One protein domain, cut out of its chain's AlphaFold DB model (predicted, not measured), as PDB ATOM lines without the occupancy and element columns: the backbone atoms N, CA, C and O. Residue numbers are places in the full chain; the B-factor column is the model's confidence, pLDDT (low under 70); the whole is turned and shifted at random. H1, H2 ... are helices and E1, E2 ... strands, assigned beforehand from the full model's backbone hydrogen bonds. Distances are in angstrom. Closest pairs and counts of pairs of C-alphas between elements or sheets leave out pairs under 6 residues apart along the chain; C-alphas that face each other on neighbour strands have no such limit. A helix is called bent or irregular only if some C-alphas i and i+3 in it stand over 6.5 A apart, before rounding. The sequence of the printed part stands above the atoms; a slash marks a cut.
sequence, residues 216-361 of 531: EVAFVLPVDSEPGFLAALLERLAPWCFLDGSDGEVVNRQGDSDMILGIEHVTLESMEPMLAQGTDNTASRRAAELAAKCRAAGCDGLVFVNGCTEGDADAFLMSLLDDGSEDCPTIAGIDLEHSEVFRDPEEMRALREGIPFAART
ATOM      1  N   GLU A 216      97.194 -10.522 -88.700       90.69
ATOM      2  CA  GLU A 216      96.145 -10.440 -89.711       90.69
ATOM      3  C   GLU A 216      95.613  -9.010 -89.828       90.69
ATOM      4  O   GLU A 216      95.432  -8.303 -88.837       90.69
ATOM      5  N   VAL A 217      95.339  -8.597 -91.062       93.19
ATOM      6  CA  VAL A 217      94.733  -7.305 -91.386       93.19
ATOM      7  C   VAL A 217      93.469  -7.562 -92.182       93.19
ATOM      8  O   VAL A 217      93.474  -8.344 -93.131       93.19
ATOM      9  N   ALA A 218      92.377  -6.918 -91.785       94.69
ATOM     10  CA  ALA A 218      91.073  -7.086 -92.403       94.69
ATOM     11  C   ALA A 218      90.332  -5.745 -92.399       94.69
ATOM     12  O   ALA A 218      90.092  -5.168 -91.341       94.69
ATOM     13  N   PHE A 219      89.954  -5.235 -93.569       95.44
ATOM     14  CA  PHE A 219      89.168  -4.008 -93.704       95.44
ATOM     15  C   PHE A 219      88.196  -4.058 -94.889       95.44
ATOM     16  O   PHE A 219      88.294  -4.915 -95.766       95.44
ATOM     17  N   VAL A 220      87.222  -3.153 -94.899       96.38
ATOM     18  CA  VAL A 220      86.242  -3.002 -95.978       96.38
ATOM     19  C   VAL A 220      86.191  -1.559 -96.462       96.38
ATOM     20  O   VAL A 220      86.210  -0.628 -95.653       96.38
ATOM     21  N   LEU A 221      86.104  -1.401 -97.781       97.06
ATOM     22  CA  LEU A 221      86.000  -0.125 -98.479       97.06
ATOM     23  C   LEU A 221      84.639  -0.021 -99.186       97.06
ATOM     24  O   LEU A 221      84.285  -0.940 -99.930       97.06
ATOM     25  N   PRO A 222      83.871   1.066 -99.005       97.00
ATOM     26  CA  PRO A 222      82.811   1.445 -99.932       97.00
ATOM     27  C   PRO A 222      83.392   1.770-101.305       97.00
ATOM     28  O   PRO A 222      84.327   2.559-101.399       97.00
ATOM     29  N   VAL A 223      82.842   1.178-102.361       96.06
ATOM     30  CA  VAL A 223      83.296   1.414-103.734       96.06
ATOM     31  C   VAL A 223      82.122   1.613-104.682       96.06
ATOM     32  O   VAL A 223      81.063   1.001-104.530       96.06
ATOM     33  N   ASP A 224      82.335   2.441-105.695       94.75
ATOM     34  CA  ASP A 224      81.526   2.413-106.907       94.75
ATOM     35  C   ASP A 224      81.975   1.210-107.756       94.75
ATOM     36  O   ASP A 224      83.163   1.040-108.049       94.75
ATOM     37  N   SER A 225      81.029   0.344-108.109       94.38
ATOM     38  CA  SER A 225      81.244  -0.888-108.873       94.38
ATOM     39  C   SER A 225      81.531  -0.630-110.356       94.38
ATOM     40  O   SER A 225      81.709  -1.574-111.131       94.38
ATOM     41  N   GLU A 226      81.600   0.635-110.773       95.62
ATOM     42  CA  GLU A 226      82.051   1.030-112.097       95.62
ATOM     43  C   GLU A 226      83.460   0.472-112.420       95.62
ATOM     44  O   GLU A 226      84.395   0.594-111.617       95.62
ATOM     45  N   PRO A 227      83.679  -0.084-113.634       97.25
ATOM     46  CA  PRO A 227      84.925  -0.764-114.001       97.25
ATOM     47  C   PRO A 227      86.211   0.034-113.767       97.25
ATOM     48  O   PRO A 227      87.257  -0.554-113.512       97.25
ATOM     49  N   GLY A 228      86.148   1.366-113.884       97.19
ATOM     50  CA  GLY A 228      87.297   2.245-113.666       97.19
ATOM     51  C   GLY A 228      87.788   2.247-112.219       97.19
ATOM     52  O   GLY A 228      88.991   2.142-111.996       97.19
ATOM     53  N   PHE A 229      86.873   2.315-111.249       96.00
ATOM     54  CA  PHE A 229      87.227   2.343-109.829       96.00
ATOM     55  C   PHE A 229      87.762   0.992-109.362       96.00
ATOM     56  O   PHE A 229      88.817   0.933-108.732       96.00
ATOM     57  N   LEU A 230      87.098  -0.104-109.743       97.25
ATOM     58  CA  LEU A 230      87.557  -1.457-109.412       97.25
ATOM     59  C   LEU A 230      88.943  -1.752-110.005       97.25
ATOM     60  O   LEU A 230      89.778  -2.374-109.350       97.25
ATOM     61  N   ALA A 231      89.210  -1.287-111.229       97.50
ATOM     62  CA  ALA A 231      90.515  -1.437-111.866       97.50
ATOM     63  C   ALA A 231      91.613  -0.626-111.168       97.50
ATOM     64  O   ALA A 231      92.680  -1.176-110.902       97.50
ATOM     65  N   ALA A 232      91.343   0.640-110.832       97.00
ATOM     66  CA  ALA A 232      92.289   1.495-110.117       97.00
ATOM     67  C   ALA A 232      92.625   0.933-108.726       97.00
ATOM     68  O   ALA A 232      93.791   0.903-108.333       97.00
ATOM     69  N   LEU A 233      91.621   0.415-108.008       97.19
ATOM     70  CA  LEU A 233      91.832  -0.251-106.724       97.19
ATOM     71  C   LEU A 233      92.727  -1.486-106.875       97.19
ATOM     72  O   LEU A 233      93.679  -1.652-106.114       97.19
ATOM     73  N   LEU A 234      92.472  -2.340-107.868       96.50
ATOM     74  CA  LEU A 234      93.314  -3.515-108.093       96.50
ATOM     75  C   LEU A 234      94.733  -3.170-108.509       96.50
ATOM     76  O   LEU A 234      95.660  -3.811-108.029       96.50
ATOM     77  N   GLU A 235      94.915  -2.164-109.357       96.38
ATOM     78  CA  GLU A 235      96.242  -1.669-109.710       96.38
ATOM     79  C   GLU A 235      97.004  -1.185-108.472       96.38
ATOM     80  O   GLU A 235      98.169  -1.545-108.291       96.38
ATOM     81  N   ARG A 236      96.329  -0.450-107.577       95.69
ATOM     82  CA  ARG A 236      96.919   0.025-106.322       95.69
ATOM     83  C   ARG A 236      97.341  -1.124-105.413       95.69
ATOM     84  O   ARG A 236      98.439  -1.063-104.869       95.69
ATOM     85  N   LEU A 237      96.495  -2.144-105.247       95.69
ATOM     86  CA  LEU A 237      96.716  -3.258-104.313       95.69
ATOM     87  C   LEU A 237      97.599  -4.385-104.879       95.69
ATOM     88  O   LEU A 237      98.155  -5.178-104.117       95.69
ATOM     89  N   ALA A 238      97.768  -4.450-106.202       95.06
ATOM     90  CA  ALA A 238      98.506  -5.501-106.898       95.06
ATOM     91  C   ALA A 238      99.892  -5.846-106.326       95.06
ATOM     92  O   ALA A 238     100.201  -7.043-106.259       95.06
ATOM     93  N   PRO A 239     100.736  -4.883-105.898       93.31
ATOM     94  CA  PRO A 239     102.081  -5.191-105.413       93.31
ATOM     95  C   PRO A 239     102.121  -6.200-104.255       93.31
ATOM     96  O   PRO A 239     103.058  -6.995-104.193       93.31
ATOM     97  N   TRP A 240     101.079  -6.229-103.415       94.56
ATOM     98  CA  TRP A 240     100.965  -7.101-102.239       94.56
ATOM     99  C   TRP A 240     100.247  -8.433-102.503       94.56
ATOM    100  O   TRP A 240     100.186  -9.278-101.613       94.56
ATOM    101  N   CYS A 241      99.686  -8.639-103.699       93.56
ATOM    102  CA  CYS A 241      98.903  -9.838-104.035       93.56
ATOM    103  C   CYS A 241      99.692 -10.895-104.815       93.56
ATOM    104  O   CYS A 241      99.344 -12.076-104.810       93.56
ATOM    105  N   PHE A 242     100.734 -10.482-105.535       88.44
ATOM    106  CA  PHE A 242     101.573 -11.386-106.317       88.44
ATOM    107  C   PHE A 242     102.643 -12.007-105.419       88.44
ATOM    108  O   PHE A 242     103.702 -11.421-105.208       88.44
ATOM    109  N   LEU A 243     102.332 -13.187-104.886       85.75
ATOM    110  CA  LEU A 243     103.164 -13.874-103.903       85.75
ATOM    111  C   LEU A 243     104.128 -14.862-104.565       85.75
ATOM    112  O   LEU A 243     103.691 -15.784-105.267       85.75
ATOM    113  N   ASP A 244     105.419 -14.709-104.280       78.62
ATOM    114  CA  ASP A 244     106.450 -15.701-104.577       78.62
ATOM    115  C   ASP A 244     106.765 -16.518-103.316       78.62
ATOM    116  O   ASP A 244     106.823 -15.988-102.209       78.62
ATOM    117  N   GLY A 245     106.910 -17.830-103.486       65.19
ATOM    118  CA  GLY A 245     107.065 -18.805-102.405       65.19
ATOM    119  C   GLY A 245     108.327 -19.652-102.543       65.19
ATOM    120  O   GLY A 245     108.290 -20.851-102.248       65.19
ATOM    121  N   SER A 246     109.418 -19.082-103.059       57.41
ATOM    122  CA  SER A 246     110.721 -19.748-103.083       57.41
ATOM    123  C   SER A 246     111.319 -19.819-101.671       57.41
ATOM    124  O   SER A 246     111.373 -18.817-100.970       57.41
ATOM    125  N   ASP A 247     111.807 -20.997-101.273       58.16
ATOM    126  CA  ASP A 247     112.595 -21.217-100.045       58.16
ATOM    127  C   ASP A 247     111.866 -21.087 -98.689       58.16
ATOM    128  O   ASP A 247     112.486 -20.810 -97.669       58.16
ATOM    129  N   GLY A 248     110.562 -21.393 -98.637       66.12
ATOM    130  CA  GLY A 248     109.825 -21.587 -97.370       66.12
ATOM    131  C   GLY A 248     109.287 -20.304 -96.725       66.12
ATOM    132  O   GLY A 248     108.415 -20.373 -95.854       66.12
ATOM    133  N   GLU A 249     109.715 -19.143 -97.216       76.94
ATOM    134  CA  GLU A 249     109.102 -17.843 -96.941       76.94
ATOM    135  C   GLU A 249     108.255 -17.392 -98.135       76.94
ATOM    136  O   GLU A 249     108.485 -17.796 -99.277       76.94
ATOM    137  N   VAL A 250     107.228 -16.592 -97.852       82.75
ATOM    138  CA  VAL A 250     106.364 -15.997 -98.872       82.75
ATOM    139  C   VAL A 250     106.612 -14.502 -98.877       82.75
ATOM    140  O   VAL A 250     106.414 -13.846 -97.856       82.75
ATOM    141  N   VAL A 251     107.030 -13.978-100.023       86.25
ATOM    142  CA  VAL A 251     107.251 -12.546-100.227       86.25
ATOM    143  C   VAL A 251     106.341 -12.028-101.324       86.25
ATOM    144  O   VAL A 251     105.956 -12.757-102.242       86.25
ATOM    145  N   ASN A 252     105.988 -10.754-101.234       87.50
ATOM    146  CA  ASN A 252     105.272 -10.072-102.300       87.50
ATOM    147  C   ASN A 252     106.234  -9.624-103.423       87.50
ATOM    148  O   ASN A 252     107.450  -9.836-103.361       87.50
ATOM    149  N   ARG A 253     105.723  -8.947-104.459       83.75
ATOM    150  CA  ARG A 253     106.566  -8.453-105.569       83.75
ATOM    151  C   ARG A 253     107.533  -7.338-105.186       83.75
ATOM    152  O   ARG A 253     108.469  -7.080-105.940       83.75
ATOM    153  N   GLN A 254     107.302  -6.667-104.067       83.44
ATOM    154  CA  GLN A 254     108.204  -5.656-103.522       83.44
ATOM    155  C   GLN A 254     109.357  -6.290-102.725       83.44
ATOM    156  O   GLN A 254     110.324  -5.602-102.400       83.44
ATOM    157  N   GLY A 255     109.311  -7.607-102.491       84.06
ATOM    158  CA  GLY A 255     110.320  -8.348-101.738       84.06
ATOM    159  C   GLY A 255     110.157  -8.222-100.224       84.06
ATOM    160  O   GLY A 255     111.097  -8.531 -99.494       84.06
ATOM    161  N   ASP A 256     108.997  -7.757 -99.759       86.75
ATOM    162  CA  ASP A 256     108.656  -7.681 -98.344       86.75
ATOM    163  C   ASP A 256     107.667  -8.794 -97.940       86.75
ATOM    164  O   ASP A 256     107.179  -9.568 -98.772       86.75
ATOM    165  N   SER A 257     107.435  -8.905 -96.631       89.31
ATOM    166  CA  SER A 257     106.557  -9.908 -96.026       89.31
ATOM    167  C   SER A 257     105.092  -9.480 -95.947       89.31
ATOM    168  O   SER A 257     104.252 -10.302 -95.603       89.31
ATOM    169  N   ASP A 258     104.772  -8.214 -96.192       93.25
ATOM    170  CA  ASP A 258     103.405  -7.719 -96.118       93.25
ATOM    171  C   ASP A 258     102.631  -8.178 -97.349       93.25
ATOM    172  O   ASP A 258     103.105  -8.129 -98.489       93.25
ATOM    173  N   MET A 259     101.412  -8.662 -97.137       93.44
ATOM    174  CA  MET A 259     100.661  -9.284 -98.217       93.44
ATOM    175  C   MET A 259      99.163  -9.105 -98.082       93.44
ATOM    176  O   MET A 259      98.598  -9.134 -96.990       93.44
ATOM    177  N   ILE A 260      98.508  -8.998 -99.235       94.56
ATOM    178  CA  ILE A 260      97.059  -9.061 -99.372       94.56
ATOM    179  C   ILE A 260      96.719 -10.442 -99.918       94.56
ATOM    180  O   ILE A 260      97.055 -10.793-101.050       94.56
ATOM    181  N   LEU A 261      96.038 -11.223 -99.088       91.81
ATOM    182  CA  LEU A 261      95.658 -12.595 -99.390       91.81
ATOM    183  C   LEU A 261      94.325 -12.649-100.130       91.81
ATOM    184  O   LEU A 261      94.168 -13.467-101.025       91.81
ATOM    185  N   GLY A 262      93.370 -11.783 -99.798       92.88
ATOM    186  CA  GLY A 262      92.051 -11.780-100.422       92.88
ATOM    187  C   GLY A 262      91.535 -10.375-100.677       92.88
ATOM    188  O   GLY A 262      91.702  -9.478 -99.855       92.88
ATOM    189  N   ILE A 263      90.897 -10.211-101.834       95.62
ATOM    190  CA  ILE A 263      90.151  -9.014-102.221       95.62
ATOM    191  C   ILE A 263      88.841  -9.506-102.815       95.62
ATOM    192  O   ILE A 263      88.868 -10.318-103.742       95.62
ATOM    193  N   GLU A 264      87.712  -9.048-102.293       94.62
ATOM    194  CA  GLU A 264      86.391  -9.523-102.702       94.62
ATOM    195  C   GLU A 264      85.401  -8.384-102.830       94.62
ATOM    196  O   GLU A 264      85.220  -7.603-101.901       94.62
ATOM    197  N   HIS A 265      84.739  -8.328-103.979       95.88
ATOM    198  CA  HIS A 265      83.710  -7.349-104.285       95.88
ATOM    199  C   HIS A 265      82.337  -7.936-104.030       95.88
ATOM    200  O   HIS A 265      82.065  -9.084-104.376       95.88
ATOM    201  N   VAL A 266      81.466  -7.124-103.449       95.38
ATOM    202  CA  VAL A 266      80.071  -7.458-103.198       95.38
ATOM    203  C   VAL A 266      79.233  -6.228-103.522       95.38
ATOM    204  O   VAL A 266      79.412  -5.183-102.898       95.38
ATOM    205  N   THR A 267      78.291  -6.333-104.461       95.94
ATOM    206  CA  THR A 267      77.354  -5.229-104.725       95.94
ATOM    207  C   THR A 267      76.293  -5.144-103.631       95.94
ATOM    208  O   THR A 267      75.899  -6.159-103.051       95.94
ATOM    209  N   LEU A 268      75.754  -3.951-103.374       95.31
ATOM    210  CA  LEU A 268      74.643  -3.772-102.437       95.31
ATOM    211  C   LEU A 268      73.422  -4.614-102.819       95.31
ATOM    212  O   LEU A 268      72.755  -5.137-101.927       95.31
ATOM    213  N   GLU A 269      73.170  -4.799-104.118       93.75
ATOM    214  CA  GLU A 269      72.106  -5.677-104.618       93.75
ATOM    215  C   GLU A 269      72.316  -7.129-104.154       93.75
ATOM    216  O   GLU A 269      71.394  -7.783-103.671       93.75
ATOM    217  N   SER A 270      73.556  -7.629-104.200       93.12
ATOM    218  CA  SER A 270      73.876  -8.983-103.731       93.12
ATOM    219  C   SER A 270      73.732  -9.168-102.216       93.12
ATOM    220  O   SER A 270      73.545 -10.297-101.762       93.12
ATOM    221  N   MET A 271      73.749  -8.079-101.436       93.31
ATOM    222  CA  MET A 271      73.510  -8.097 -99.986       93.31
ATOM    223  C   MET A 271      72.022  -8.123 -99.622       93.31
ATOM    224  O   MET A 271      71.668  -8.618 -98.548       93.31
ATOM    225  N   GLU A 272      71.132  -7.640-100.495       92.00
ATOM    226  CA  GLU A 272      69.682  -7.591-100.254       92.00
ATOM    227  C   GLU A 272      69.055  -8.903 -99.748       92.00
ATOM    228  O   GLU A 272      68.257  -8.830 -98.808       92.00
ATOM    229  N   PRO A 273      69.409 -10.101-100.267       89.44
ATOM    230  CA  PRO A 273      68.880 -11.362 -99.755       89.44
ATOM    231  C   PRO A 273      69.141 -11.546 -98.258       89.44
ATOM    232  O   PRO A 273      68.286 -12.071 -97.546       89.44
ATOM    233  N   MET A 274      70.316 -11.130 -97.782       90.19
ATOM    234  CA  MET A 274      70.708 -11.222 -96.377       90.19
ATOM    235  C   MET A 274      70.024 -10.133 -95.546       90.19
ATOM    236  O   MET A 274      69.529 -10.411 -94.455       90.19
ATOM    237  N   LEU A 275      69.936  -8.910 -96.080       89.69
ATOM    238  CA  LEU A 275      69.264  -7.781 -95.426       89.69
ATOM    239  C   LEU A 275      67.757  -8.029 -95.241       89.69
ATOM    240  O   LEU A 275      67.175  -7.628 -94.232       89.69
ATOM    241  N   ALA A 276      67.126  -8.738 -96.181       86.62
ATOM    242  CA  ALA A 276      65.711  -9.098 -96.125       86.62
ATOM    243  C   ALA A 276      65.378 -10.137 -95.037       86.62
ATOM    244  O   ALA A 276      64.216 -10.253 -94.647       86.62
ATOM    245  N   GLN A 277      66.368 -10.879 -94.522       77.88
ATOM    246  CA  GLN A 277      66.176 -11.871 -93.451       77.88
ATOM    247  C   GLN A 277      66.010 -11.240 -92.056       77.88
ATOM    248  O   GLN A 277      65.750 -11.959 -91.095       77.88
ATOM    249  N   GLY A 278      66.118  -9.910 -91.932       66.44
ATOM    250  CA  GLY A 278      66.041  -9.192 -90.656       66.44
ATOM    251  C   GLY A 278      67.387  -9.105 -89.925       66.44
ATOM    252  O   GLY A 278      68.404  -9.598 -90.398       66.44
ATOM    253  N   THR A 279      67.411  -8.452 -88.757       71.81
ATOM    254  CA  THR A 279      68.642  -8.206 -87.959       71.81
ATOM    255  C   THR A 279      68.796  -9.170 -86.774       71.81
ATOM    256  O   THR A 279      69.497  -8.884 -85.796       71.81
ATOM    257  N   ASP A 280      68.134 -10.325 -86.875       70.25
ATOM    258  CA  ASP A 280      67.974 -11.296 -85.790       70.25
ATOM    259  C   ASP A 280      69.279 -12.029 -85.443       70.25
ATOM    260  O   ASP A 280      69.436 -12.518 -84.325       70.25
ATOM    261  N   ASN A 281      70.248 -12.059 -86.366       78.06
ATOM    262  CA  ASN A 281      71.599 -12.556 -86.114       78.06
ATOM    263  C   ASN A 281      72.652 -11.441 -86.289       78.06
ATOM    264  O   ASN A 281      72.424 -10.437 -86.971       78.06
ATOM    265  N   THR A 282      73.808 -11.615 -85.640       83.88
ATOM    266  CA  THR A 282      74.902 -10.627 -85.619       83.88
ATOM    267  C   THR A 282      75.395 -10.275 -87.021       83.88
ATOM    268  O   THR A 282      75.565  -9.097 -87.319       83.88
ATOM    269  N   ALA A 283      75.552 -11.270 -87.898       83.38
ATOM    270  CA  ALA A 283      76.046 -11.064 -89.256       83.38
ATOM    271  C   ALA A 283      75.079 -10.211 -90.097       83.38
ATOM    272  O   ALA A 283      75.512  -9.288 -90.776       83.38
ATOM    273  N   SER A 284      73.765 -10.436 -90.011       84.50
ATOM    274  CA  SER A 284      72.771  -9.648 -90.756       84.50
ATOM    275  C   SER A 284      72.676  -8.208 -90.256       84.50
ATOM    276  O   SER A 284      72.528  -7.286 -91.058       84.50
ATOM    277  N   ARG A 285      72.804  -7.982 -88.940       88.88
ATOM    278  CA  ARG A 285      72.900  -6.620 -88.388       88.88
ATOM    279  C   ARG A 285      74.136  -5.907 -88.918       88.88
ATOM    280  O   ARG A 285      74.048  -4.766 -89.360       88.88
ATOM    281  N   ARG A 286      75.261  -6.614 -88.926       91.56
ATOM    282  CA  ARG A 286      76.525  -6.072 -89.390       91.56
ATOM    283  C   ARG A 286      76.520  -5.767 -90.886       91.56
ATOM    284  O   ARG A 286      76.942  -4.689 -91.293       91.56
ATOM    285  N   ALA A 287      75.941  -6.651 -91.696       92.06
ATOM    286  CA  ALA A 287      75.703  -6.405 -93.114       92.06
ATOM    287  C   ALA A 287      74.851  -5.142 -93.334       92.06
ATOM    288  O   ALA A 287      75.145  -4.352 -94.228       92.06
ATOM    289  N   ALA A 288      73.824  -4.910 -92.505       92.69
ATOM    290  CA  ALA A 288      72.987  -3.713 -92.592       92.69
ATOM    291  C   ALA A 288      73.749  -2.422 -92.250       92.69
ATOM    292  O   ALA A 288      73.558  -1.410 -92.928       92.69
ATOM    293  N   GLU A 289      74.625  -2.454 -91.244       94.31
ATOM    294  CA  GLU A 289      75.498  -1.328 -90.888       94.31
ATOM    295  C   GLU A 289      76.462  -0.979 -92.028       94.31
ATOM    296  O   GLU A 289      76.538   0.182 -92.433       94.31
ATOM    297  N   LEU A 290      77.143  -1.978 -92.596       95.31
ATOM    298  CA  LEU A 290      78.059  -1.775 -93.722       95.31
ATOM    299  C   LEU A 290      77.323  -1.280 -94.972       95.31
ATOM    300  O   LEU A 290      77.777  -0.348 -95.630       95.31
ATOM    301  N   ALA A 291      76.136  -1.823 -95.259       95.38
ATOM    302  CA  ALA A 291      75.304  -1.344 -96.358       95.38
ATOM    303  C   ALA A 291      74.833   0.107 -96.146       95.38
ATOM    304  O   ALA A 291      74.663   0.851 -97.110       95.38
ATOM    305  N   ALA A 292      74.601   0.536 -94.903       95.62
ATOM    306  CA  ALA A 292      74.278   1.929 -94.600       95.62
ATOM    307  C   ALA A 292      75.486   2.853 -94.817       95.62
ATOM    308  O   ALA A 292      75.322   3.908 -95.427       95.62
ATOM    309  N   LYS A 293      76.688   2.438 -94.391       96.44
ATOM    310  CA  LYS A 293      77.942   3.167 -94.653       96.44
ATOM    311  C   LYS A 293      78.221   3.303 -96.148       96.44
ATOM    312  O   LYS A 293      78.501   4.401 -96.613       96.44
ATOM    313  N   CYS A 294      78.049   2.222 -96.905       97.00
ATOM    314  CA  CYS A 294      78.202   2.228 -98.357       97.00
ATOM    315  C   CYS A 294      77.286   3.254 -99.036       97.00
ATOM    316  O   CYS A 294      77.738   4.071 -99.834       97.00
ATOM    317  N   ARG A 295      75.998   3.271 -98.660       96.38
ATOM    318  CA  ARG A 295      75.036   4.253 -99.184       96.38
ATOM    319  C   ARG A 295      75.367   5.683 -98.757       96.38
ATOM    320  O   ARG A 295      75.154   6.600 -99.543       96.38
ATOM    321  N   ALA A 296      75.868   5.883 -97.535       96.44
ATOM    322  CA  ALA A 296      76.309   7.197 -97.063       96.44
ATOM    323  C   ALA A 296      77.497   7.725 -97.882       96.44
ATOM    324  O   ALA A 296      77.512   8.904 -98.221       96.44
ATOM    325  N   ALA A 297      78.399   6.831 -98.297       95.25
ATOM    326  CA  ALA A 297      79.502   7.125 -99.210       95.25
ATOM    327  C   ALA A 297      79.071   7.348-100.675       95.25
ATOM    328  O   ALA A 297      79.919   7.587-101.528       95.25
ATOM    329  N   GLY A 298      77.778   7.227-101.001       95.69
ATOM    330  CA  GLY A 298      77.288   7.319-102.382       95.69
ATOM    331  C   GLY A 298      77.742   6.166-103.284       95.69
ATOM    332  O   GLY A 298      77.693   6.300-104.501       95.69
ATOM    333  N   CYS A 299      78.177   5.055-102.689       96.88
ATOM    334  CA  CYS A 299      78.717   3.881-103.364       96.88
ATOM    335  C   CYS A 299      77.666   2.763-103.473       96.88
ATOM    336  O   CYS A 299      76.723   2.700-102.674       96.88
ATOM    337  N   ASP A 300      77.845   1.849-104.428       96.31
ATOM    338  CA  ASP A 300      76.921   0.739-104.704       96.31
ATOM    339  C   ASP A 300      77.506  -0.654-104.401       96.31
ATOM    340  O   ASP A 300      76.816  -1.663-104.568       96.31
ATOM    341  N   GLY A 301      78.743  -0.723-103.906       96.44
ATOM    342  CA  GLY A 301      79.408  -1.961-103.534       96.44
ATOM    343  C   GLY A 301      80.382  -1.805-102.370       96.44
ATOM    344  O   GLY A 301      80.750  -0.711-101.948       96.44
ATOM    345  N   LEU A 302      80.799  -2.945-101.837       97.00
ATOM    346  CA  LEU A 302      81.826  -3.064-100.812       97.00
ATOM    347  C   LEU A 302      82.963  -3.929-101.352       97.00
ATOM    348  O   LEU A 302      82.713  -4.939-102.012       97.00
ATOM    349  N   VAL A 303      84.201  -3.563-101.029       97.00
ATOM    350  CA  VAL A 303      85.374  -4.415-101.238       97.00
ATOM    351  C   VAL A 303      85.955  -4.809 -99.894       97.00
ATOM    352  O   VAL A 303      86.402  -3.958 -99.129       97.00
ATOM    353  N   PHE A 304      85.942  -6.106 -99.611       96.00
ATOM    354  CA  PHE A 304      86.573  -6.704 -98.443       96.00
ATOM    355  C   PHE A 304      88.015  -7.065 -98.783       96.00
ATOM    356  O   PHE A 304      88.263  -7.760 -99.768       96.00
ATOM    357  N   VAL A 305      88.957  -6.613 -97.960       95.88
ATOM    358  CA  VAL A 305      90.387  -6.879 -98.122       95.88
ATOM    359  C   VAL A 305      90.907  -7.565 -96.870       95.88
ATOM    360  O   VAL A 305      90.724  -7.057 -95.762       95.88
ATOM    361  N   ASN A 306      91.571  -8.707 -97.038       94.25
ATOM    362  CA  ASN A 306      92.285  -9.377 -95.958       94.25
ATOM    363  C   ASN A 306      93.728  -9.706 -96.348       94.25
ATOM    364  O   ASN A 306      94.027 -10.022 -97.500       94.25
ATOM    365  N   GLY A 307      94.618  -9.665 -95.367       93.38
ATOM    366  CA  GLY A 307      96.052  -9.819 -95.549       93.38
ATOM    367  C   GLY A 307      96.770 -10.115 -94.243       93.38
ATOM    368  O   GLY A 307      96.131 -10.344 -93.213       93.38
ATOM    369  N   CYS A 308      98.095 -10.097 -94.283       93.00
ATOM    370  CA  CYS A 308      98.917 -10.200 -93.088       93.00
ATOM    371  C   CYS A 308     100.223  -9.403 -93.204       93.00
ATOM    372  O   CYS A 308     100.700  -9.119 -94.302       93.00
ATOM    373  N   THR A 309     100.773  -9.030 -92.048       93.06
ATOM    374  CA  THR A 309     102.023  -8.271 -91.888       93.06
ATOM    375  C   THR A 309     102.837  -8.802 -90.703       93.06
ATOM    376  O   THR A 309     102.285  -9.359 -89.749       93.06
ATOM    377  N   GLU A 310     104.169  -8.705 -90.774       89.88
ATOM    378  CA  GLU A 310     105.058  -8.985 -89.626       89.88
ATOM    379  C   GLU A 310     105.157  -7.743 -88.722       89.88
ATOM    380  O   GLU A 310     105.493  -7.835 -87.539       89.88
ATOM    381  N   GLY A 311     104.869  -6.569 -89.292       87.88
ATOM    382  CA  GLY A 311     104.917  -5.278 -88.633       87.88
ATOM    383  C   GLY A 311     103.613  -4.900 -87.939       87.88
ATOM    384  O   GLY A 311     102.776  -5.732 -87.586       87.88
ATOM    385  N   ASP A 312     103.473  -3.600 -87.712       88.88
ATOM    386  CA  ASP A 312     102.264  -3.004 -87.161       88.88
ATOM    387  C   ASP A 312     101.169  -2.910 -88.234       88.88
ATOM    388  O   ASP A 312     101.417  -2.441 -89.347       88.88
ATOM    389  N   ALA A 313      99.952  -3.340 -87.892       88.44
ATOM    390  CA  ALA A 313      98.825  -3.353 -88.823       88.44
ATOM    391  C   ALA A 313      98.482  -1.942 -89.323       88.44
ATOM    392  O   ALA A 313      98.185  -1.772 -90.505       88.44
ATOM    393  N   ASP A 314      98.585  -0.927 -88.457       88.69
ATOM    394  CA  ASP A 314      98.327   0.462 -88.842       88.69
ATOM    395  C   ASP A 314      99.393   0.959 -89.828       88.69
ATOM    396  O   ASP A 314      99.058   1.596 -90.824       88.69
ATOM    397  N   ALA A 315     100.669   0.617 -89.617       90.94
ATOM    398  CA  ALA A 315     101.738   0.950 -90.561       90.94
ATOM    399  C   ALA A 315     101.518   0.309 -91.943       90.94
ATOM    400  O   ALA A 315     101.706   0.981 -92.962       90.94
ATOM    401  N   PHE A 316     101.070  -0.950 -91.988       92.25
ATOM    402  CA  PHE A 316     100.724  -1.601 -93.250       92.25
ATOM    403  C   PHE A 316      99.535  -0.906 -93.929       92.25
ATOM    404  O   PHE A 316      99.631  -0.564 -95.106       92.25
ATOM    405  N   LEU A 317      98.459  -0.595 -93.198       90.75
ATOM    406  CA  LEU A 317      97.317   0.152 -93.745       90.75
ATOM    407  C   LEU A 317      97.727   1.524 -94.299       90.75
ATOM    408  O   LEU A 317      97.270   1.911 -95.372       90.75
ATOM    409  N   MET A 318      98.634   2.232 -93.619       90.44
ATOM    410  CA  MET A 318      99.171   3.511 -94.098       90.44
ATOM    411  C   MET A 318      99.968   3.356 -95.399       90.44
ATOM    412  O   MET A 318      99.934   4.248 -96.241       90.44
ATOM    413  N   SER A 319     100.642   2.220 -95.609       91.38
ATOM    414  CA  SER A 319     101.372   1.943 -96.856       91.38
ATOM    415  C   SER A 319     100.461   1.759 -98.081       91.38
ATOM    416  O   SER A 319     100.911   1.917 -99.221       91.38
ATOM    417  N   LEU A 320      99.175   1.462 -97.852       92.81
ATOM    418  CA  LEU A 320      98.165   1.311 -98.903       92.81
ATOM    419  C   LEU A 320      97.598   2.659 -99.380       92.81
ATOM    420  O   LEU A 320      97.009   2.710-100.461       92.81
ATOM    421  N   LEU A 321      97.781   3.739 -98.611       93.44
ATOM    422  CA  LEU A 321      97.235   5.064 -98.921       93.44
ATOM    423  C   LEU A 321      97.858   5.678-100.173       93.44
ATOM    424  O   LEU A 321      99.006   5.395-100.511       93.44
ATOM    425  N   ASP A 322      97.112   6.529-100.862       92.12
ATOM    426  CA  ASP A 322      97.627   7.284-102.000       92.12
ATOM    427  C   ASP A 322      98.665   8.330-101.559       92.12
ATOM    428  O   ASP A 322      98.582   8.925-100.482       92.12
ATOM    429  N   ASP A 323      99.646   8.597-102.423       84.81
ATOM    430  CA  ASP A 323     100.664   9.607-102.144       84.81
ATOM    431  C   ASP A 323     100.026  11.002-101.978       84.81
ATOM    432  O   ASP A 323      99.322  11.498-102.859       84.81
ATOM    433  N   GLY A 324     100.322  11.675-100.860       77.00
ATOM    434  CA  GLY A 324      99.878  13.050-100.598       77.00
ATOM    435  C   GLY A 324      98.461  13.195-100.029       77.00
ATOM    436  O   GLY A 324      97.961  14.318 -99.958       77.00
ATOM    437  N   SER A 325      97.822  12.106 -99.588       69.56
ATOM    438  CA  SER A 325      96.468  12.103 -99.012       69.56
ATOM    439  C   SER A 325      96.423  12.435 -97.502       69.56
ATOM    440  O   SER A 325      95.637  11.849 -96.761       69.56
ATOM    441  N   GLU A 326      97.285  13.329 -96.998       68.00
ATOM    442  CA  GLU A 326      97.464  13.540 -95.541       68.00
ATOM    443  C   GLU A 326      96.207  14.090 -94.836       68.00
ATOM    444  O   GLU A 326      95.923  13.708 -93.701       68.00
ATOM    445  N   ASP A 327      95.432  14.949 -95.509       73.56
ATOM    446  CA  ASP A 327      94.242  15.596 -94.928       73.56
ATOM    447  C   ASP A 327      92.942  14.791 -95.130       73.56
ATOM    448  O   ASP A 327      91.965  14.981 -94.405       73.56
ATOM    449  N   CYS A 328      92.916  13.904 -96.125       81.38
ATOM    450  CA  CYS A 328      91.786  13.043 -96.467       81.38
ATOM    451  C   CYS A 328      92.378  11.743 -97.022       81.38
ATOM    452  O   CYS A 328      92.735  11.707 -98.200       81.38
ATOM    453  N   PRO A 329      92.601  10.727 -96.170       89.31
ATOM    454  CA  PRO A 329      93.283   9.516 -96.586       89.31
ATOM    455  C   PRO A 329      92.425   8.758 -97.597       89.31
ATOM    456  O   PRO A 329      91.237   8.531 -97.360       89.31
ATOM    457  N   THR A 330      93.043   8.366 -98.709       93.50
ATOM    458  CA  THR A 330      92.385   7.623 -99.787       93.50
ATOM    459  C   THR A 330      93.180   6.388-100.180       93.50
ATOM    460  O   THR A 330      94.397   6.351-100.013       93.50
ATOM    461  N   ILE A 331      92.498   5.379-100.723       94.12
ATOM    462  CA  ILE A 331      93.127   4.240-101.410       94.12
ATOM    463  C   ILE A 331      92.566   4.193-102.827       94.12
ATOM    464  O   ILE A 331      91.369   3.978-103.002       94.12
ATOM    465  N   ALA A 332      93.409   4.395-103.838       93.50
ATOM    466  CA  ALA A 332      92.990   4.506-105.236       93.50
ATOM    467  C   ALA A 332      91.876   5.554-105.460       93.50
ATOM    468  O   ALA A 332      90.953   5.352-106.250       93.50
ATOM    469  N   GLY A 333      91.944   6.675-104.737       90.75
ATOM    470  CA  GLY A 333      90.954   7.753-104.766       90.75
ATOM    471  C   GLY A 333      89.657   7.468-104.000       90.75
ATOM    472  O   GLY A 333      88.754   8.302-104.035       90.75
ATOM    473  N   ILE A 334      89.546   6.327-103.310       91.88
ATOM    474  CA  ILE A 334      88.403   5.997-102.449       91.88
ATOM    475  C   ILE A 334      88.612   6.631-101.076       91.88
ATOM    476  O   ILE A 334      89.595   6.322-100.404       91.88
ATOM    477  N   ASP A 335      87.674   7.479-100.657       90.94
ATOM    478  CA  ASP A 335      87.670   8.106 -99.333       90.94
ATOM    479  C   ASP A 335      87.466   7.067 -98.219       90.94
ATOM    480  O   ASP A 335      86.556   6.230 -98.259       90.94
ATOM    481  N   LEU A 336      88.323   7.129 -97.200       92.19
ATOM    482  CA  LEU A 336      88.278   6.216 -96.069       92.19
ATOM    483  C   LEU A 336      87.299   6.624 -94.953       92.19
ATOM    484  O   LEU A 336      87.136   5.841 -94.016       92.19
ATOM    485  N   GLU A 337      86.591   7.760 -95.039       91.50
ATOM    486  CA  GLU A 337      85.620   8.227 -94.023       91.50
ATOM    487  C   GLU A 337      84.590   7.148 -93.635       91.50
ATOM    488  O   GLU A 337      84.238   6.983 -92.462       91.50
ATOM    489  N   HIS A 338      84.112   6.386 -94.621       93.19
ATOM    490  CA  HIS A 338      83.100   5.342 -94.437       93.19
ATOM    491  C   HIS A 338      83.662   3.916 -94.475       93.19
ATOM    492  O   HIS A 338      82.894   2.950 -94.411       93.19
ATOM    493  N   SER A 339      84.985   3.784 -94.543       94.25
ATOM    494  CA  SER A 339      85.676   2.499 -94.483       94.25
ATOM    495  C   SER A 339      85.720   1.953 -93.057       94.25
ATOM    496  O   SER A 339      85.453   2.652 -92.074       94.25
ATOM    497  N   GLU A 340      86.013   0.662 -92.921       94.56
ATOM    498  CA  GLU A 340      86.073   0.028 -91.609       94.56
ATOM    499  C   GLU A 340      87.152  -1.046 -91.514       94.56
ATOM    500  O   GLU A 340      87.231  -1.932 -92.358       94.56
ATOM    501  N   VAL A 341      87.939  -0.989 -90.438       93.88
ATOM    502  CA  VAL A 341      88.914  -2.018 -90.067       93.88
ATOM    503  C   VAL A 341      88.268  -2.977 -89.068       93.88
ATOM    504  O   VAL A 341      87.730  -2.557 -88.041       93.88
ATOM    505  N   PHE A 342      88.333  -4.273 -89.357       93.06
ATOM    506  CA  PHE A 342      87.838  -5.329 -88.484       93.06
ATOM    507  C   PHE A 342      88.916  -5.703 -87.473       93.06
ATOM    508  O   PHE A 342      90.054  -5.991 -87.828       93.06
ATOM    509  N   ARG A 343      88.535  -5.736 -86.195       88.19
ATOM    510  CA  ARG A 343      89.409  -6.236 -85.122       88.19
ATOM    511  C   ARG A 343      89.437  -7.758 -85.054       88.19
ATOM    512  O   ARG A 343      90.383  -8.317 -84.514       88.19
ATOM    513  N   ASP A 344      88.378  -8.389 -85.547       87.31
ATOM    514  CA  ASP A 344      88.223  -9.834 -85.629       87.31
ATOM    515  C   ASP A 344      88.009 -10.227 -87.103       87.31
ATOM    516  O   ASP A 344      86.930  -9.979 -87.652       87.31
ATOM    517  N   PRO A 345      89.022 -10.804 -87.770       85.12
ATOM    518  CA  PRO A 345      88.909 -11.277 -89.149       85.12
ATOM    519  C   PRO A 345      87.791 -12.310 -89.361       85.12
ATOM    520  O   PRO A 345      87.215 -12.376 -90.452       85.12
ATOM    521  N   GLU A 346      87.398 -13.054 -88.321       84.62
ATOM    522  CA  GLU A 346      86.285 -14.008 -88.385       84.62
ATOM    523  C   GLU A 346      84.938 -13.313 -88.610       84.62
ATOM    524  O   GLU A 346      84.061 -13.853 -89.288       84.62
ATOM    525  N   GLU A 347      84.770 -12.091 -88.092       88.75
ATOM    526  CA  GLU A 347      83.565 -11.290 -88.312       88.75
ATOM    527  C   GLU A 347      83.417 -10.926 -89.793       88.75
ATOM    528  O   GLU A 347      82.337 -11.078 -90.376       88.75
ATOM    529  N   MET A 348      84.515 -10.498 -90.425       90.19
ATOM    530  CA  MET A 348      84.543 -10.248 -91.863       90.19
ATOM    531  C   MET A 348      84.237 -11.533 -92.639       90.19
ATOM    532  O   MET A 348      83.442 -11.511 -93.581       90.19
ATOM    533  N   ARG A 349      84.843 -12.660 -92.250       85.44
ATOM    534  CA  ARG A 349      84.620 -13.940 -92.929       85.44
ATOM    535  C   ARG A 349      83.156 -14.371 -92.865       85.44
ATOM    536  O   ARG A 349      82.586 -14.739 -93.889       85.44
ATOM    537  N   ALA A 350      82.514 -14.250 -91.704       86.62
ATOM    538  CA  ALA A 350      81.100 -14.584 -91.538       86.62
ATOM    539  C   ALA A 350      80.187 -13.775 -92.479       86.62
ATOM    540  O   ALA A 350      79.185 -14.299 -92.972       86.62
ATOM    541  N   LEU A 351      80.532 -12.515 -92.768       88.06
ATOM    542  CA  LEU A 351      79.824 -11.688 -93.751       88.06
ATOM    543  C   LEU A 351      80.076 -12.154 -95.188       88.06
ATOM    544  O   LEU A 351      79.120 -12.346 -95.943       88.06
ATOM    545  N   ARG A 352      81.347 -12.381 -95.540       82.31
ATOM    546  CA  ARG A 352      81.778 -12.884 -96.857       82.31
ATOM    547  C   ARG A 352      81.150 -14.236 -97.195       82.31
ATOM    548  O   ARG A 352      80.859 -14.501 -98.353       82.31
ATOM    549  N   GLU A 353      80.880 -15.065 -96.191       82.25
ATOM    550  CA  GLU A 353      80.144 -16.327 -96.321       82.25
ATOM    551  C   GLU A 353      78.624 -16.134 -96.375       82.25
ATOM    552  O   GLU A 353      77.924 -16.750 -97.190       82.25
ATOM    553  N   GLY A 354      78.100 -15.285 -95.490       86.38
ATOM    554  CA  GLY A 354      76.668 -15.085 -95.303       86.38
ATOM    555  C   GLY A 354      75.975 -14.505 -96.533       86.38
ATOM    556  O   GLY A 354      74.866 -14.930 -96.864       86.38
ATOM    557  N   ILE A 355      76.633 -13.583 -97.241       87.81
ATOM    558  CA  ILE A 355      76.056 -12.888 -98.398       87.81
ATOM    559  C   ILE A 355      75.826 -13.857 -99.581       87.81
ATOM    560  O   ILE A 355      74.665 -14.038 -99.974       87.81
ATOM    561  N   PRO A 356      76.842 -14.590-100.091       84.75
ATOM    562  CA  PRO A 356      76.646 -15.638-101.097       84.75
ATOM    563  C   PRO A 356      75.656 -16.722-100.663       84.75
ATOM    564  O   PRO A 356      74.858 -17.211-101.471       84.75
ATOM    565  N   PHE A 357      75.673 -17.112 -99.382       84.62
ATOM    566  CA  PHE A 357      74.746 -18.110 -98.855       84.62
ATOM    567  C   PHE A 357      73.288 -17.638 -98.953       84.62
ATOM    568  O   PHE A 357      72.418 -18.383 -99.428       84.62
ATOM    569  N   ALA A 358      73.015 -16.399 -98.543       86.38
ATOM    570  CA  ALA A 358      71.690 -15.801 -98.631       86.38
ATOM    571  C   ALA A 358      71.236 -15.681-100.096       86.38
ATOM    572  O   ALA A 358      70.118 -16.083-100.421       86.38
ATOM    573  N   ALA A 359      72.122 -15.246-100.998       83.50
ATOM    574  CA  ALA A 359      71.857 -15.189-102.436       83.50
ATOM    575  C   ALA A 359      71.517 -16.574-103.024       83.50
ATOM    576  O   ALA A 359      70.550 -16.740-103.769       83.50
ATOM    577  N   ARG A 360      72.259 -17.623-102.647       79.56
ATOM    578  CA  ARG A 360      72.020 -19.002-103.109       79.56
ATOM    579  C   ARG A 360      70.662 -19.550-102.660       79.56
ATOM    580  O   ARG A 360      70.018 -20.292-103.414       79.56
ATOM    581  N   THR A 361      70.242 -19.219-101.442       79.38
ATOM    582  CA  THR A 361      69.060 -19.801-100.782       79.38
ATOM    583  C   THR A 361      67.743 -19.102-101.115       79.38
ATOM    584  O   THR A 361      66.688 -19.657-100.809       79.38
TER     585      THR A 361
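Overview. This is residues 216 to 361 of the 531 residues of an uncharacterized protein of Gammaproteobacteria bacterium (UniProt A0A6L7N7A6). A twisted sheet of three strands forms the middle, with helices over both of its faces in three layers, H3 and H5 on one face and H1 and H4 on the other. At one end of the sheet the hairpin of H2 and H3 packs with H5, while the long loop 241 to 258 lies towards the other end. The printed part has 146 residues, with five named helices and three named strands in the order E1 H1 E2 H2 H3 E3 H4 H5; the sheet runs E1 E3 E2, antiparallel, and the class is mixed, helices and strands. The whole is compact, with a radius of gyration of the C-alphas of 15.7 A and spans of 47 by 36 by 27 A.

Along the chain. E1, residues 216 to 223, begins at C-alpha 216 (96.145, -10.440, -89.711) and is 22.4 A long. E3, residues 301 to 309, is 26.2 A long, and E2, residues 259 to 267, 24.5 A. H1, residues 227 to 240, spans 20.9 A and is irregular, with C-alphas 236 and 239 7.4 A apart. H2, residues 268 to 275, spans 9.7 A and is only just irregular, with C-alphas 270 and 273 6.8 A apart. H3, residues 282 to 296, spans 21.2 A, and H4, residues 313 to 319, 10.0 A. H5, residues 345 to 361, spans 24.5 A and ends at C-alpha 361 (69.060, -19.801, -100.782).

Arrangement. E3 is the inner strand. N 219 and O 305 of E1 and E3 are 3.0 A apart, and N 304 and O 264 of E3 and E2 are 2.8 A apart, both within hydrogen-bond range. E1, H1 and E2 form a split strand-helix-strand unit, two strands running the same way with E3 between them, and its crossover is right-handed. H1 runs along the strands at a height over the sheet of 9.6 A. H4 is on the same face, across the strands, at 64 degrees to E3 on the local plane. H5 is on the opposite face from H1, over E1, E3 and E2, at a height of 11.1 A. H2 only grazes the sheet, with residues 268 to 271. H2 and H3 form a hairpin and touch at a shallow tilt of 31 degrees, opposite ways; their closest C-alphas, of Leu 275 and Ser 284, are 6.1 A apart. H5 touches H3 about perpendicular, at 90 degrees, the closest C-alphas being those of Ala 283 and Leu 351, 5.9 A apart. Every O i to N i+4 pair is within hydrogen-bond range in H3 and H4, against 8 of 10 in H1, 2 of 4 in H2 and 12 of 13 in H5.

Size, cuts and confidence. The C-alphas farthest apart, of Asp 247 and Gly 278, are 49.0 A apart. The printed part has no cut. The links H1 to E2 and H4 to H5 are long. Residues 245 to 248, 278 and 325 to 326 have pLDDT under 70.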